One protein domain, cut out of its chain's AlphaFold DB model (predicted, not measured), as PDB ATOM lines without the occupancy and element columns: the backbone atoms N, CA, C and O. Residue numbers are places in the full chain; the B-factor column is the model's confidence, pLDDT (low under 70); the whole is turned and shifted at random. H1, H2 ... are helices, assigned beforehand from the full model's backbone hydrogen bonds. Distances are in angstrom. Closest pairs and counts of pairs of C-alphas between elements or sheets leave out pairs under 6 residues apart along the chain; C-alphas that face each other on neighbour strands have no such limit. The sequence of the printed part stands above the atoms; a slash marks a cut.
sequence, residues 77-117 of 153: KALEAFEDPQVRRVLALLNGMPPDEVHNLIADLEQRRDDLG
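AT A GLANCE: This is residues 77 to 117 of the 153 residues of an uncharacterized protein of Streptomyces turgidiscabies Car8 (UniProt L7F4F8). The model is an open V of two helices: the long helix H3 makes one arm and H2 the other, with residues 95 to 98 as the turn at the point where the arms come near each other. The short helix H1 sits at the far end of H2, away from that turn, and is set crosswise to it; the space between the arms is empty. The printed part has 41 residues with three named helices, in the order H1, H2, H3 along the chain, and no named strand; its class is all helix. It is loose, with a radius of gyration of the C-alphas of 11.4 A, and the C-alphas span 27 by 25 by 14 A.

IN THESE COORDINATES: The longest helix, H3, holds residues 99 to 115 and measures 24.6 A from first to last C-alpha. It begins at C-alpha 99, at (-23.089, -18.179, 0.517), and ends at C-alpha 115, at (-37.126, -38.355, -0.191). H2 holds residues 85 to 94 and measures 14.5 A. H1 holds residues 77 to 82 and measures 8.5 A; its C-alpha 77 is at (-41.423, -21.044, -12.306).

HOW THE PARTS SIT: H3 touches no helix. H3 and H2 are close but not clearly touching, with 1 pair of C-alphas within 8 A. Their closest C-alphas are those of Leu 94 and Val 102, 6.9 A apart. The two run opposite ways at a steep tilt of 41 degrees, and their centres are 15.0 A apart. H2 and H1 are also close but not clearly touching, with 2 pairs of C-alphas within 8 A. Their closest C-alphas are those of Phe 82 and Arg 88, 5.9 A apart. The lines of H1 and H2 are about perpendicular, at 86 degrees. H1 and H3 are apart. In H1, H2 and H3 every pair of O i and N i+4 is within hydrogen-bond range.

THE WHOLE: The two C-alphas farthest apart are those of Gly 96 and Gly 117, at 30.8 A. The first and last printed C-alphas, of Lys 77 and Gly 117, are 19.0 A apart. Residues 95 to 101, of which 99 to 101 belong to H3, stand free. Residues 106 to 117, of which 106 to 115 belong to H3, stand free as well. The printed part has no cut. The link from H1 to H2, of 2 residues, is tight, and so is the link from H2 to H3, of 4 residues. The mean pLDDT of the printed part is 90.2, and no printed residue is under 70; the mean is 77 for H1, 92 for H2 and 93 for H3.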
ATOM      1  N   LYS A  77     -41.075 -20.183 -13.437       70.94
ATOM      2  CA  LYS A  77     -41.423 -21.044 -12.306       70.94
ATOM      3  C   LYS A  77     -41.036 -20.435 -10.955       70.94
ATOM      4  O   LYS A  77     -41.840 -20.541 -10.035       70.94
ATOM      5  N   ALA A  78     -39.882 -19.781 -10.794       74.38
ATOM      6  CA  ALA A  78     -39.598 -19.076  -9.542       74.38
ATOM      7  C   ALA A  78     -40.391 -17.789  -9.395       74.38
ATOM      8  O   ALA A  78     -40.717 -17.434  -8.268       74.38
ATOM      9  N   LEU A  79     -40.734 -17.099 -10.486       74.00
ATOM     10  CA  LEU A  79     -41.653 -15.962 -10.403       74.00
ATOM     11  C   LEU A  79     -43.038 -16.416  -9.922       74.00
ATOM     12  O   LEU A  79     -43.584 -15.805  -9.008       74.00
ATOM     13  N   GLU A  80     -43.557 -17.523 -10.456       77.81
ATOM     14  CA  GLU A  80     -44.779 -18.173  -9.964       77.81
ATOM     15  C   GLU A  80     -44.627 -18.613  -8.498       77.81
ATOM     16  O   GLU A  80     -45.498 -18.339  -7.674       77.81
ATOM     17  N   ALA A  81     -43.500 -19.228  -8.123       82.44
ATOM     18  CA  ALA A  81     -43.242 -19.624  -6.738       82.44
ATOM     19  C   ALA A  81     -43.153 -18.413  -5.791       82.44
ATOM     20  O   ALA A  81     -43.616 -18.483  -4.655       82.44
ATOM     21  N   PHE A  82     -42.603 -17.287  -6.245       81.12
ATOM     22  CA  PHE A  82     -42.494 -16.050  -5.472       81.12
ATOM     23  C   PHE A  82     -43.861 -15.437  -5.133       81.12
ATOM     24  O   PHE A  82     -43.977 -14.690  -4.154       81.12
ATOM     25  N   GLU A  83     -44.919 -15.748  -5.888       83.25
ATOM     26  CA  GLU A  83     -46.280 -15.325  -5.543       83.25
ATOM     27  C   GLU A  83     -46.792 -15.982  -4.247       83.25
ATOM     28  O   GLU A  83     -47.637 -15.394  -3.558       83.25
ATOM     29  N   ASP A  84     -46.214 -17.109  -3.821       87.00
ATOM     30  CA  ASP A  84     -46.530 -17.751  -2.546       87.00
ATOM     31  C   ASP A  84     -45.928 -16.965  -1.350       87.00
ATOM     32  O   ASP A  84     -44.707 -16.777  -1.254       87.00
ATOM     33  N   PRO A  85     -46.751 -16.510  -0.379       91.12
ATOM     34  CA  PRO A  85     -46.269 -15.866   0.844       91.12
ATOM     35  C   PRO A  85     -45.235 -16.680   1.641       91.12
ATOM     36  O   PRO A  85     -44.366 -16.084   2.281       91.12
ATOM     37  N   GLN A  86     -45.315 -18.013   1.624       90.19
ATOM     38  CA  GLN A  86     -44.380 -18.895   2.327       90.19
ATOM     39  C   GLN A  86     -43.008 -18.900   1.653       90.19
ATOM     40  O   GLN A  86     -41.989 -18.791   2.333       90.19
ATOM     41  N   VAL A  87     -42.969 -18.923   0.320       91.75
ATOM     42  CA  VAL A  87     -41.716 -18.830  -0.445       91.75
ATOM     43  C   VAL A  87     -41.047 -17.478  -0.204       91.75
ATOM     44  O   VAL A  87     -39.855 -17.421   0.099       91.75
ATOM     45  N   ARG A  88     -41.815 -16.378  -0.199       91.38
ATOM     46  CA  ARG A  88     -41.274 -15.054   0.168       91.38
ATOM     47  C   ARG A  88     -40.710 -15.021   1.582       91.38
ATOM     48  O   ARG A  88     -39.711 -14.345   1.829       91.38
ATOM     49  N   ARG A  89     -41.334 -15.738   2.521       92.19
ATOM     50  CA  ARG A  89     -40.825 -15.844   3.890       92.19
ATOM     51  C   ARG A  89     -39.485 -16.575   3.934       92.19
ATOM     52  O   ARG A  89     -38.599 -16.105   4.640       92.19
ATOM     53  N   VAL A  90     -39.326 -17.664   3.183       92.38
ATOM     54  CA  VAL A  90     -38.048 -18.386   3.065       92.38
ATOM     55  C   VAL A  90     -36.965 -17.470   2.493       92.38
ATOM     56  O   VAL A  90     -35.914 -17.325   3.108       92.38
ATOM     57  N   LEU A  91     -37.247 -16.757   1.400       89.88
ATOM     58  CA  LEU A  91     -36.299 -15.799   0.813       89.88
ATOM     59  C   LEU A  91     -35.887 -14.697   1.799       89.88
ATOM     60  O   LEU A  91     -34.718 -14.329   1.872       89.88
ATOM     61  N   ALA A  92     -36.828 -14.197   2.604       92.44
ATOM     62  CA  ALA A  92     -36.527 -13.212   3.638       92.44
ATOM     63  C   ALA A  92     -35.623 -13.766   4.757       92.44
ATOM     64  O   ALA A  92     -34.866 -12.996   5.339       92.44
ATOM     65  N   LEU A  93     -35.698 -15.068   5.063       93.06
ATOM     66  CA  LEU A  93     -34.818 -15.727   6.039       93.06
ATOM     67  C   LEU A  93     -33.410 -15.961   5.486       93.06
ATOM     68  O   LEU A  93     -32.446 -15.858   6.236       93.06
ATOM     69  N   LEU A  94     -33.298 -16.239   4.186       93.25
ATOM     70  CA  LEU A  94     -32.012 -16.405   3.504       93.25
ATOM     71  C   LEU A  94     -31.245 -15.083   3.356       93.25
ATOM     72  O   LEU A  94     -30.030 -15.081   3.160       93.25
ATOM     73  N   ASN A  95     -31.938 -13.945   3.444       92.25
ATOM     74  CA  ASN A  95     -31.326 -12.638   3.261       92.25
ATOM     75  C   ASN A  95     -30.266 -12.346   4.339       92.25
ATOM     76  O   ASN A  95     -30.573 -12.256   5.527       92.25
ATOM     77  N   GLY A  96     -29.019 -12.143   3.906       91.50
ATOM     78  CA  GLY A  96     -27.879 -11.876   4.786       91.50
ATOM     79  C   GLY A  96     -27.148 -13.122   5.293       91.50
ATOM     80  O   GLY A  96     -26.197 -12.975   6.059       91.50
ATOM     81  N   MET A  97     -27.543 -14.327   4.868       94.75
ATOM     82  CA  MET A  97     -26.773 -15.543   5.145       94.75
ATOM     83  C   MET A  97     -25.491 -15.617   4.294       94.75
ATOM     84  O   MET A  97     -25.483 -15.149   3.151       94.75
ATOM     85  N   PRO A  98     -24.409 -16.229   4.813       95.06
ATOM     86  CA  PRO A  98     -23.222 -16.534   4.022       95.06
ATOM     87  C   PRO A  98     -23.546 -17.466   2.839       95.06
ATOM     88  O   PRO A  98     -24.391 -18.350   2.989       95.06
ATOM     89  N   PRO A  99     -22.849 -17.338   1.693       90.06
ATOM     90  CA  PRO A  99     -23.089 -18.179   0.517       90.06
ATOM     91  C   PRO A  99     -22.979 -19.684   0.792       90.06
ATOM     92  O   PRO A  99     -23.802 -20.451   0.301       90.06
ATOM     93  N   ASP A 100     -22.015 -20.098   1.618       93.00
ATOM     94  CA  ASP A 100     -21.802 -21.510   1.960       93.00
ATOM     95  C   ASP A 100     -23.001 -22.100   2.726       93.00
ATOM     96  O   ASP A 100     -23.422 -23.225   2.468       93.00
ATOM     97  N   GLU A 101     -23.613 -21.314   3.618       94.25
ATOM     98  CA  GLU A 101     -24.807 -21.729   4.364       94.25
ATOM     99  C   GLU A 101     -26.045 -21.803   3.466       94.25
ATOM    100  O   GLU A 101     -26.877 -22.696   3.617       94.25
ATOM    101  N   VAL A 102     -26.162 -20.891   2.494       93.25
ATOM    102  CA  VAL A 102     -27.216 -20.967   1.473       93.25
ATOM    103  C   VAL A 102     -27.055 -22.242   0.641       93.25
ATOM    104  O   VAL A 102     -28.046 -22.921   0.387       93.25
ATOM    105  N   HIS A 103     -25.826 -22.606   0.263       91.50
ATOM    106  CA  HIS A 103     -25.554 -23.821  -0.507       91.50
ATOM    107  C   HIS A 103     -25.910 -25.098   0.268       91.50
ATOM    108  O   HIS A 103     -26.585 -25.971  -0.273       91.50
ATOM    109  N   ASN A 104     -25.546 -25.173   1.552       92.69
ATOM    110  CA  ASN A 104     -25.934 -26.290   2.419       92.69
ATOM    111  C   ASN A 104     -27.460 -26.428   2.520       92.69
ATOM    112  O   ASN A 104     -27.993 -27.533   2.455       92.69
ATOM    113  N   LEU A 105     -28.175 -25.306   2.639       93.81
ATOM    114  CA  LEU A 105     -29.631 -25.319   2.743       93.81
ATOM    115  C   LEU A 105     -30.302 -25.751   1.433       93.81
ATOM    116  O   LEU A 105     -31.311 -26.453   1.471       93.81
ATOM    117  N   ILE A 106     -29.742 -25.368   0.281       92.62
ATOM    118  CA  ILE A 106     -30.191 -25.864  -1.026       92.62
ATOM    119  C   ILE A 106     -30.028 -27.388  -1.092       92.62
ATOM    120  O   ILE A 106     -31.010 -28.073  -1.372       92.62
ATOM    121  N   ALA A 107     -28.858 -27.920  -0.726       92.50
ATOM    122  CA  ALA A 107     -28.610 -29.365  -0.715       92.50
ATOM    123  C   ALA A 107     -29.573 -30.124   0.224       92.50
ATOM    124  O   ALA A 107     -30.119 -31.167  -0.139       92.50
ATOM    125  N   ASP A 108     -29.856 -29.576   1.409       94.25
ATOM    126  CA  ASP A 108     -30.836 -30.146   2.342       94.25
ATOM    127  C   ASP A 108     -32.261 -30.157   1.761       94.25
ATOM    128  O   ASP A 108     -33.041 -31.084   2.008       94.25
ATOM    129  N   LEU A 109     -32.640 -29.115   1.013       93.00
ATOM    130  CA  LEU A 109     -33.943 -29.038   0.352       93.00
ATOM    131  C   LEU A 109     -34.043 -30.019  -0.816       93.00
ATOM    132  O   LEU A 109     -35.091 -30.645  -0.973       93.00
ATOM    133  N   GLU A 110     -32.984 -30.178  -1.604       93.38
ATOM    134  CA  GLU A 110     -32.905 -31.165  -2.684       93.38
ATOM    135  C   GLU A 110     -33.062 -32.585  -2.144       93.38
ATOM    136  O   GLU A 110     -33.949 -33.309  -2.592       93.38
ATOM    137  N   GLN A 111     -32.331 -32.934  -1.082       93.75
ATOM    138  CA  GLN A 111     -32.462 -34.243  -0.442       93.75
ATOM    139  C   GLN A 111     -33.897 -34.509   0.035       93.75
ATOM    140  O   GLN A 111     -34.449 -35.586  -0.182       93.75
ATOM    141  N   ARG A 112     -34.551 -33.517   0.653       94.69
ATOM    142  CA  ARG A 112     -35.951 -33.655   1.085       94.69
ATOM    143  C   ARG A 112     -36.908 -33.833  -0.087       94.69
ATOM    144  O   ARG A 112     -37.920 -34.514   0.059       94.69
ATOM    145  N   ARG A 113     -36.645 -33.186  -1.225       94.50
ATOM    146  CA  ARG A 113     -37.452 -33.364  -2.440       94.50
ATOM    147  C   ARG A 113     -37.307 -34.780  -2.980       94.50
ATOM    148  O   ARG A 113     -38.328 -35.378  -3.321       94.50
ATOM    149  N   ASP A 114     -36.091 -35.313  -2.980       94.19
ATOM    150  CA  ASP A 114     -35.800 -36.683  -3.400       94.19
ATOM    151  C   ASP A 114     -36.492 -37.706  -2.492       94.19
ATOM    152  O   ASP A 114     -37.159 -38.619  -2.981       94.19
ATOM    153  N   ASP A 115     -36.438 -37.504  -1.172       95.44
ATOM    154  CA  ASP A 115     -37.126 -38.355  -0.191       95.44
ATOM    155  C   ASP A 115     -38.656 -38.352  -0.387       95.44
ATOM    156  O   ASP A 115     -39.339 -39.339  -0.099       95.44
ATOM    157  N   LEU A 116     -39.208 -37.245  -0.896       95.19
ATOM    158  CA  LEU A 116     -40.625 -37.096  -1.245       95.19
ATOM    159  C   LEU A 116     -40.959 -37.588  -2.666       95.19
ATOM    160  O   LEU A 116     -42.127 -37.548  -3.060       95.19
ATOM    161  N   GLY A 117     -39.967 -38.045  -3.437       93.56
ATOM    162  CA  GLY A 117     -40.132 -38.496  -4.819       93.56
ATOM    163  C   GLY A 117     -40.516 -37.378  -5.793       93.56
ATOM    164  O   GLY A 117     -41.183 -37.641  -6.797       93.56
TER     165      GLY A 117